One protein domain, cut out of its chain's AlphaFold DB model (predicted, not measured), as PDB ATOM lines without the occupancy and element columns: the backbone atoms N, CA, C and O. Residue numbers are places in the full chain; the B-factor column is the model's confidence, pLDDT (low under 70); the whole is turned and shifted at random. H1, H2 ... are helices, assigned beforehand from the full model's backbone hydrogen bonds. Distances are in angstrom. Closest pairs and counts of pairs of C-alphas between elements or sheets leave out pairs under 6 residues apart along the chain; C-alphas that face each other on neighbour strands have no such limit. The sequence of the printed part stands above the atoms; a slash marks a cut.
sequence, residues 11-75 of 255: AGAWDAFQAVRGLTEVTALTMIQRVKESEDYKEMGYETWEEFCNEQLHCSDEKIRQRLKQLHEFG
ATOM      1  N   ALA A  11     -26.600 -17.543 -19.307       66.94
ATOM      2  CA  ALA A  11     -27.872 -18.236 -19.498       66.94
ATOM      3  C   ALA A  11     -28.779 -17.492 -20.492       66.94
ATOM      4  O   ALA A  11     -29.271 -18.106 -21.427       66.94
ATOM      5  N   GLY A  12     -28.921 -16.168 -20.362       70.31
ATOM      6  CA  GLY A  12     -29.709 -15.362 -21.299       70.31
ATOM      7  C   GLY A  12     -29.157 -15.375 -22.731       70.31
ATOM      8  O   GLY A  12     -29.918 -15.519 -23.684       70.31
ATOM      9  N   ALA A  13     -27.833 -15.298 -22.898       73.44
ATOM     10  CA  ALA A  13     -27.187 -15.391 -24.209       73.44
ATOM     11  C   ALA A  13     -27.355 -16.784 -24.840       73.44
ATOM     12  O   ALA A  13     -27.633 -16.900 -26.033       73.44
ATOM     13  N   TRP A  14     -27.232 -17.843 -24.037       70.62
ATOM     14  CA  TRP A  14     -27.520 -19.210 -24.465       70.62
ATOM     15  C   TRP A  14     -28.987 -19.378 -24.868       70.62
ATOM     16  O   TRP A  14     -29.284 -19.987 -25.892       70.62
ATOM     17  N   ASP A  15     -29.901 -18.797 -24.096       67.56
ATOM     18  CA  ASP A  15     -31.332 -18.862 -24.354       67.56
ATOM     19  C   ASP A  15     -31.706 -18.164 -25.673       67.56
ATOM     20  O   ASP A  15     -32.461 -18.732 -26.468       67.56
ATOM     21  N   ALA A  16     -31.112 -17.000 -25.950       70.12
ATOM     22  CA  ALA A  16     -31.251 -16.294 -27.222       70.12
ATOM     23  C   ALA A  16     -30.649 -17.088 -28.394       70.12
ATOM     24  O   ALA A  16     -31.278 -17.220 -29.443       70.12
ATOM     25  N   PHE A  17     -29.462 -17.679 -28.210       72.06
ATOM     26  CA  PHE A  17     -28.819 -18.504 -29.234       72.06
ATOM     27  C   PHE A  17     -29.669 -19.725 -29.607       72.06
ATOM     28  O   PHE A  17     -29.805 -20.046 -30.785       72.06
ATOM     29  N   GLN A  18     -30.291 -20.382 -28.625       66.62
ATOM     30  CA  GLN A  18     -31.177 -21.520 -28.884       66.62
ATOM     31  C   GLN A  18     -32.463 -21.115 -29.616       66.62
ATOM     32  O   GLN A  18     -32.922 -21.858 -30.481       66.62
ATOM     33  N   ALA A  19     -33.021 -19.936 -29.322       65.38
ATOM     34  CA  ALA A  19     -34.184 -19.417 -30.041       65.38
ATOM     35  C   ALA A  19     -33.860 -19.124 -31.517       65.38
ATOM     36  O   ALA A  19     -34.598 -19.550 -32.407       65.38
ATOM     37  N   VAL A  20     -32.722 -18.465 -31.781       72.38
ATOM     38  CA  VAL A  20     -32.232 -18.202 -33.148       72.38
ATOM     39  C   VAL A  20     -31.964 -19.512 -33.882       72.38
ATOM     40  O   VAL A  20     -32.414 -19.690 -35.010       72.38
ATOM     41  N   ARG A  21     -31.287 -20.457 -33.222       70.50
ATOM     42  CA  ARG A  21     -31.009 -21.779 -33.783       70.50
ATOM     43  C   ARG A  21     -32.293 -22.498 -34.193       70.50
ATOM     44  O   ARG A  21     -32.348 -23.031 -35.297       70.50
ATOM     45  N   GLY A  22     -33.318 -22.489 -33.343       65.56
ATOM     46  CA  GLY A  22     -34.624 -23.054 -33.674       65.56
ATOM     47  C   GLY A  22     -35.175 -22.466 -34.973       65.56
ATOM     48  O   GLY A  22     -35.345 -23.186 -35.956       65.56
ATOM     49  N   LEU A  23     -35.325 -21.140 -35.021       67.25
ATOM     50  CA  LEU A  23     -35.816 -20.437 -36.208       67.25
ATOM     51  C   LEU A  23     -35.047 -20.850 -37.477       67.25
ATOM     52  O   LEU A  23     -35.654 -21.212 -38.485       67.25
ATOM     53  N   THR A  24     -33.713 -20.887 -37.398       72.56
ATOM     54  CA  THR A  24     -32.862 -21.297 -38.523       72.56
ATOM     55  C   THR A  24     -33.029 -22.764 -38.913       72.56
ATOM     56  O   THR A  24     -32.917 -23.083 -40.091       72.56
ATOM     57  N   GLU A  25     -33.341 -23.665 -37.977       77.00
ATOM     58  CA  GLU A  25     -33.573 -25.086 -38.266       77.00
ATOM     59  C   GLU A  25     -34.870 -25.304 -39.062       77.00
ATOM     60  O   GLU A  25     -34.884 -26.115 -39.988       77.00
ATOM     61  N   VAL A  26     -35.950 -24.573 -38.761       80.62
ATOM     62  CA  VAL A  26     -37.209 -24.667 -39.532       80.62
ATOM     63  C   VAL A  26     -37.045 -24.059 -40.922       80.62
ATOM     64  O   VAL A  26     -37.486 -24.649 -41.915       80.62
ATOM     65  N   THR A  27     -36.357 -22.921 -41.024       80.62
ATOM     66  CA  THR A  27     -36.022 -22.320 -42.321       80.62
ATOM     67  C   THR A  27     -35.139 -23.254 -43.150       80.62
ATOM     68  O   THR A  27     -35.435 -23.482 -44.322       80.62
ATOM     69  N   ALA A  28     -34.118 -23.867 -42.543       83.81
ATOM     70  CA  ALA A  28     -33.261 -24.846 -43.206       83.81
ATOM     71  C   ALA A  28     -34.058 -26.064 -43.693       83.81
ATOM     72  O   ALA A  28     -33.874 -26.491 -44.827       83.81
ATOM     73  N   LEU A  29     -34.991 -26.593 -42.895       86.94
ATOM     74  CA  LEU A  29     -35.862 -27.693 -43.329       86.94
ATOM     75  C   LEU A  29     -36.757 -27.309 -44.510       86.94
ATOM     76  O   LEU A  29     -36.941 -28.121 -45.410       86.94
ATOM     77  N   THR A  30     -37.261 -26.076 -44.538       85.88
ATOM     78  CA  THR A  30     -38.053 -25.565 -45.670       85.88
ATOM     79  C   THR A  30     -37.204 -25.465 -46.942       85.88
ATOM     80  O   THR A  30     -37.655 -25.825 -48.027       85.88
ATOM     81  N   MET A  31     -35.942 -25.039 -46.819       86.94
ATOM     82  CA  MET A  31     -34.994 -25.021 -47.939       86.94
ATOM     83  C   MET A  31     -34.642 -26.436 -48.414       86.94
ATOM     84  O   MET A  31     -34.656 -26.693 -49.611       86.94
ATOM     85  N   ILE A  32     -34.391 -27.368 -47.488       90.38
ATOM     86  CA  ILE A  32     -34.133 -28.785 -47.797       90.38
ATOM     87  C   ILE A  32     -35.337 -29.407 -48.513       90.38
ATOM     88  O   ILE A  32     -35.151 -30.159 -49.466       90.38
ATOM     89  N   GLN A  33     -36.564 -29.082 -48.090       90.50
ATOM     90  CA  GLN A  33     -37.781 -29.520 -48.773       90.50
ATOM     91  C   GLN A  33     -37.801 -29.031 -50.222       90.50
ATOM     92  O   GLN A  33     -38.011 -29.834 -51.126       90.50
ATOM     93  N   ARG A  34     -37.513 -27.744 -50.443       89.44
ATOM     94  CA  ARG A  34     -37.462 -27.158 -51.785       89.44
ATOM     95  C   ARG A  34     -36.424 -27.846 -52.669       89.44
ATOM     96  O   ARG A  34     -36.785 -28.280 -53.750       89.44
ATOM     97  N   VAL A  35     -35.189 -28.009 -52.183       89.88
ATOM     98  CA  VAL A  35     -34.104 -28.701 -52.913       89.88
ATOM     99  C   VAL A  35     -34.494 -30.136 -53.270       89.88
ATOM    100  O   VAL A  35     -34.144 -30.635 -54.337       89.88
ATOM    101  N   LYS A  36     -35.234 -30.816 -52.387       90.88
ATOM    102  CA  LYS A  36     -35.745 -32.161 -52.656       90.88
ATOM    103  C   LYS A  36     -36.802 -32.172 -53.758       90.88
ATOM    104  O   LYS A  36     -36.772 -33.055 -54.606       90.88
ATOM    105  N   GLU A  37     -37.748 -31.240 -53.700       90.94
ATOM    106  CA  GLU A  37     -38.884 -31.151 -54.622       90.94
ATOM    107  C   GLU A  37     -38.474 -30.681 -56.023       90.94
ATOM    108  O   GLU A  37     -39.041 -31.156 -57.003       90.94
ATOM    109  N   SER A  38     -37.492 -29.783 -56.126       89.88
ATOM    110  CA  SER A  38     -36.968 -29.293 -57.407       89.88
ATOM    111  C   SER A  38     -35.852 -30.157 -57.993       89.88
ATOM    112  O   SER A  38     -35.450 -29.946 -59.129       89.88
ATOM    113  N   GLU A  39     -35.369 -31.140 -57.232       91.31
ATOM    114  CA  GLU A  39     -34.207 -31.962 -57.573       91.31
ATOM    115  C   GLU A  39     -32.891 -31.179 -57.772       91.31
ATOM    116  O   GLU A  39     -31.952 -31.715 -58.362       91.31
ATOM    117  N   ASP A  40     -32.765 -29.965 -57.211       89.88
ATOM    118  CA  ASP A  40     -31.567 -29.106 -57.339       89.88
ATOM    119  C   ASP A  40     -30.280 -29.805 -56.855       89.88
ATOM    120  O   ASP A  40     -29.179 -29.452 -57.269       89.88
ATOM    121  N   TYR A  41     -30.391 -30.826 -55.998       90.50
ATOM    122  CA  TYR A  41     -29.241 -31.626 -55.565       90.50
ATOM    123  C   TYR A  41     -28.509 -32.299 -56.741       90.50
ATOM    124  O   TYR A  41     -27.295 -32.481 -56.671       90.50
ATOM    125  N   LYS A  42     -29.208 -32.605 -57.843       90.50
ATOM    126  CA  LYS A  42     -28.590 -33.139 -59.067       90.50
ATOM    127  C   LYS A  42     -27.741 -32.086 -59.773       90.50
ATOM    128  O   LYS A  42     -26.651 -32.389 -60.247       90.50
ATOM    129  N   GLU A  43     -28.203 -30.837 -59.795       88.94
ATOM    130  CA  GLU A  43     -27.439 -29.709 -60.346       88.94
ATOM    131  C   GLU A  43     -26.204 -29.382 -59.497       88.94
ATOM    132  O   GLU A  43     -25.203 -28.887 -60.010       88.94
ATOM    133  N   MET A  44     -26.249 -29.713 -58.203       86.12
ATOM    134  CA  MET A  44     -25.114 -29.605 -57.281       86.12
ATOM    135  C   MET A  44     -24.103 -30.758 -57.414       86.12
ATOM    136  O   MET A  44     -23.093 -30.748 -56.713       86.12
ATOM    137  N   GLY A  45     -24.341 -31.715 -58.317       88.81
ATOM    138  CA  GLY A  45     -23.413 -32.805 -58.627       88.81
ATOM    139  C   GLY A  45     -23.630 -34.100 -57.842       88.81
ATOM    140  O   GLY A  45     -22.781 -34.980 -57.934       88.81
ATOM    141  N   TYR A  46     -24.737 -34.238 -57.104       92.00
ATOM    142  CA  TYR A  46     -25.078 -35.473 -56.388       92.00
ATOM    143  C   TYR A  46     -25.964 -36.376 -57.252       92.00
ATOM    144  O   TYR A  46     -26.982 -35.926 -57.786       92.00
ATOM    145  N   GLU A  47     -25.631 -37.663 -57.359       89.88
ATOM    146  CA  GLU A  47     -26.406 -38.615 -58.163       89.88
ATOM    147  C   GLU A  47     -27.715 -38.999 -57.468       89.88
ATOM    148  O   GLU A  47     -28.748 -39.203 -58.116       89.88
ATOM    149  N   THR A  48     -27.695 -39.076 -56.133       93.50
ATOM    150  CA  THR A  48     -28.858 -39.481 -55.338       93.50
ATOM    151  C   THR A  48     -29.171 -38.522 -54.192       93.50
ATOM    152  O   THR A  48     -28.308 -37.848 -53.632       93.50
ATOM    153  N   TRP A  49     -30.442 -38.500 -53.783       92.06
ATOM    154  CA  TRP A  49     -30.878 -37.749 -52.604       92.06
ATOM    155  C   TRP A  49     -30.175 -38.215 -51.318       92.06
ATOM    156  O   TRP A  49     -29.901 -37.409 -50.431       92.06
ATOM    157  N   GLU A  50     -29.889 -39.513 -51.204       93.44
ATOM    158  CA  GLU A  50     -29.194 -40.081 -50.046       93.44
ATOM    159  C   GLU A  50     -27.742 -39.595 -49.955       93.44
ATOM    160  O   GLU A  50     -27.284 -39.232 -48.872       93.44
ATOM    161  N   GLU A  51     -27.054 -39.512 -51.091       91.56
ATOM    162  CA  GLU A  51     -25.706 -38.950 -51.202       91.56
ATOM    163  C   GLU A  51     -25.684 -37.478 -50.772       91.56
ATOM    164  O   GLU A  51     -24.945 -37.118 -49.858       91.56
ATOM    165  N   PHE A  52     -26.598 -36.651 -51.296       92.50
ATOM    166  CA  PHE A  52     -26.757 -35.257 -50.861       92.50
ATOM    167  C   PHE A  52     -26.999 -35.136 -49.345       92.50
ATOM    168  O   PHE A  52     -26.410 -34.291 -48.665       92.50
ATOM    169  N   CYS A  53     -27.846 -36.000 -48.781       91.81
ATOM    170  CA  CYS A  53     -28.126 -36.016 -47.346       91.81
ATOM    171  C   CYS A  53     -26.871 -36.315 -46.509       91.81
ATOM    172  O   CYS A  53     -26.586 -35.622 -45.526       91.81
ATOM    173  N   ASN A  54     -26.111 -37.337 -46.896       90.81
ATOM    174  CA  ASN A  54     -24.944 -37.779 -46.142       90.81
ATOM    175  C   ASN A  54     -23.752 -36.826 -46.306       90.81
ATOM    176  O   ASN A  54     -23.077 -36.514 -45.321       90.81
ATOM    177  N   GLU A  55     -23.514 -36.333 -47.520       89.75
ATOM    178  CA  GLU A  55     -22.324 -35.552 -47.853       89.75
ATOM    179  C   GLU A  55     -22.492 -34.058 -47.588       89.75
ATOM    180  O   GLU A  55     -21.606 -33.456 -46.986       89.75
ATOM    181  N   GLN A  56     -23.632 -33.465 -47.961       89.94
ATOM    182  CA  GLN A  56     -23.858 -32.025 -47.800       89.94
ATOM    183  C   GLN A  56     -24.534 -31.676 -46.472       89.94
ATOM    184  O   GLN A  56     -24.210 -30.671 -45.839       89.94
ATOM    185  N   LEU A  57     -25.509 -32.483 -46.044       87.12
ATOM    186  CA  LEU A  57     -26.293 -32.213 -44.831       87.12
ATOM    187  C   LEU A  57     -25.760 -32.948 -43.593       87.12
ATOM    188  O   LEU A  57     -26.252 -32.707 -42.485       87.12
ATOM    189  N   HIS A  58     -24.776 -33.838 -43.770       89.69
ATOM    190  CA  HIS A  58     -24.182 -34.671 -42.720       89.69
ATOM    191  C   HIS A  58     -25.234 -35.384 -41.855       89.69
ATOM    192  O   HIS A  58     -25.143 -35.448 -40.623       89.69
ATOM    193  N   CYS A  59     -26.292 -35.884 -42.497       88.75
ATOM    194  CA  CYS A  59     -27.436 -36.479 -41.826       88.75
ATOM    195  C   CYS A  59     -28.047 -37.582 -42.691       88.75
ATOM    196  O   CYS A  59     -28.192 -37.410 -43.892       88.75
ATOM    197  N   SER A  60     -28.486 -38.684 -42.080       91.44
ATOM    198  CA  SER A  60     -29.126 -39.761 -42.839       91.44
ATOM    199  C   SER A  60     -30.422 -39.301 -43.517       91.44
ATOM    200  O   SER A  60     -31.188 -38.509 -42.947       91.44
ATOM    201  N   ASP A  61     -30.701 -39.858 -44.700       90.88
ATOM    202  CA  ASP A  61     -31.947 -39.618 -45.442       90.88
ATOM    203  C   ASP A  61     -33.179 -39.918 -44.576       90.88
ATOM    204  O   ASP A  61     -34.097 -39.106 -44.488       90.88
ATOM    205  N   GLU A  62     -33.172 -41.025 -43.827       89.94
ATOM    206  CA  GLU A  62     -34.266 -41.390 -42.917       89.94
ATOM    207  C   GLU A  62     -34.587 -40.270 -41.913       89.94
ATOM    208  O   GLU A  62     -35.748 -39.901 -41.700       89.94
ATOM    209  N   LYS A  63     -33.550 -39.670 -41.321       86.69
ATOM    210  CA  LYS A  63     -33.708 -38.597 -40.337       86.69
ATOM    211  C   LYS A  63     -34.201 -37.306 -40.988       86.69
ATOM    212  O   LYS A  63     -35.002 -36.595 -40.377       86.69
ATOM    213  N   ILE A  64     -33.775 -37.009 -42.215       89.06
ATOM    214  CA  ILE A  64     -34.278 -35.860 -42.976       89.06
ATOM    215  C   ILE A  64     -35.735 -36.082 -43.385       89.06
ATOM    216  O   ILE A  64     -36.561 -35.205 -43.147       89.06
ATOM    217  N   ARG A  65     -36.098 -37.266 -43.887       89.44
ATOM    218  CA  ARG A  65     -37.490 -37.633 -44.198       89.44
ATOM    219  C   ARG A  65     -38.401 -37.493 -42.994       89.44
ATOM    220  O   ARG A  65     -39.481 -36.931 -43.126       89.44
ATOM    221  N   GLN A  66     -37.965 -37.947 -41.821       86.44
ATOM    222  CA  GLN A  66     -38.740 -37.778 -40.595       86.44
ATOM    223  C   GLN A  66     -38.986 -36.298 -40.272       86.44
ATOM    224  O   GLN A  66     -40.097 -35.932 -39.898       86.44
ATOM    225  N   ARG A  67     -37.978 -35.435 -40.434       85.25
ATOM    226  CA  ARG A  67     -38.125 -33.991 -40.192       85.25
ATOM    227  C   ARG A  67     -38.999 -33.307 -41.244       85.25
ATOM    228  O   ARG A  67     -39.817 -32.469 -40.886       85.25
ATOM    229  N   LEU A  68     -38.875 -33.693 -42.513       89.00
ATOM    230  CA  LEU A  68     -39.734 -33.207 -43.595       89.00
ATOM    231  C   LEU A  68     -41.190 -33.645 -43.402       89.00
ATOM    232  O   LEU A  68     -42.098 -32.853 -43.626       89.00
ATOM    233  N   LYS A  69     -41.422 -34.868 -42.913       87.94
ATOM    234  CA  LYS A  69     -42.759 -35.347 -42.535       87.94
ATOM    235  C   LYS A  69     -43.380 -34.450 -41.464       87.94
ATOM    236  O   LYS A  69     -44.510 -34.012 -41.624       87.94
ATOM    237  N   GLN A  70     -42.622 -34.119 -40.419       83.62
ATOM    238  CA  GLN A  70     -43.085 -33.220 -39.357       83.62
ATOM    239  C   GLN A  70     -43.346 -31.801 -39.869       83.62
ATOM    240  O   GLN A  70     -44.351 -31.197 -39.502       83.62
ATOM    241  N   LEU A  71     -42.476 -31.282 -40.741       86.25
ATOM    242  CA  LEU A  71     -42.690 -29.994 -41.400       86.25
ATOM    243  C   LEU A  71     -43.984 -30.002 -42.219       86.25
ATOM    244  O   LEU A  71     -44.778 -29.071 -42.117       86.25
ATOM    245  N   HIS A  72     -44.231 -31.072 -42.971       84.94
ATOM    246  CA  HIS A  72     -45.454 -31.234 -43.742       84.94
ATOM    247  C   HIS A  72     -46.694 -31.366 -42.850       84.94
ATOM    248  O   HIS A  72     -47.731 -30.803 -43.183       84.94
ATOM    249  N   GLU A  73     -46.626 -32.112 -41.747       82.50
ATOM    250  CA  GLU A  73     -47.767 -32.385 -40.864       82.50
ATOM    251  C   GLU A  73     -48.172 -31.178 -40.019       82.50
ATOM    252  O   GLU A  73     -49.363 -30.908 -39.895       82.50
ATOM    253  N   PHE A  74     -47.201 -30.439 -39.485       82.31
ATOM    254  CA  PHE A  74     -47.455 -29.349 -38.544       82.31
ATOM    255  C   PHE A  74     -47.305 -27.950 -39.141       82.31
ATOM    256  O   PHE A  74     -47.866 -26.990 -38.616       82.31
ATOM    257  N   GLY A  75     -46.548 -27.822 -40.225       83.62
ATOM    258  CA  GLY A  75     -46.200 -26.542 -40.821       83.62
ATOM    259  C   GLY A  75     -45.041 -25.824 -40.108       83.62
ATOM    260  O   GLY A  75     -44.730 -26.083 -38.940       83.62
TER     261      GLY A  75
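AT A GLANCE: This is residues 11 to 75 of the 255 residues of an uncharacterized protein of hot springs metagenome (UniProt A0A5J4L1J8). One long helix, H1, makes the length of this model: its residues 11 to 25 stick out as a free arm, and the rest of it joins a small head in which the chain folds back through the short helices H2 and H3. H4 then crosses the inner part of H1 nearly at a right angle. The printed part has 65 residues with four named helices, in the order H1, H2, H3, H4, and no named strand, and its class is all helix. It is loose, with a radius of gyration of the C-alphas of 13.7 A, and elongated, spanning 44 by 25 by 18 A.

IN THESE COORDINATES: H1, residues 11 to 38, is 40.5 A long from C-alpha 11 at (-27.872, -18.236, -19.498) to C-alpha 38 at (-36.968, -29.293, -57.407). H4, residues 61 to 75, is 19.9 A long and ends with C-alpha 75 at (-46.200, -26.542, -40.821). H3 holds residues 49 to 55, 10.0 A, and H2 residues 40 to 43, 5.1 A.

HOW THE PARTS SIT: H1 touches H4, about perpendicular at 80 degrees, with residues 26 to 33 of H1 and 67 to 71 of H4 alone; their closest C-alphas, of Gln 33 and Leu 68, are 6.6 A apart. H4 touches H3 with residues 61 to 64 alone, closest at the C-alphas of Glu 50 and Asp 61, 5.4 A; they run opposite ways at a steep tilt of 68 degrees, only just short of about perpendicular. H1 and H3 are close but not clearly touching, with the closest C-alphas, of Lys 36 and Trp 49, 7.4 A apart. H2 is close to H3 but not clearly touching it, the closest C-alphas being those of Tyr 41 and Phe 52, 6.4 A. H2 and H4 are apart. In H1, H3 and H4 every O i to N i+4 pair is within hydrogen-bond range, and H2 is too short for such a pair.

THE WHOLE: The C-alphas of Ala 11 and Glu 47, the two farthest apart, are 43.7 A from each other. The printed part has no cut, and its three links are tight. The mean pLDDT of the printed part is 84.2, with residues 11, 15, 18 to 19 and 22 to 23 under 70.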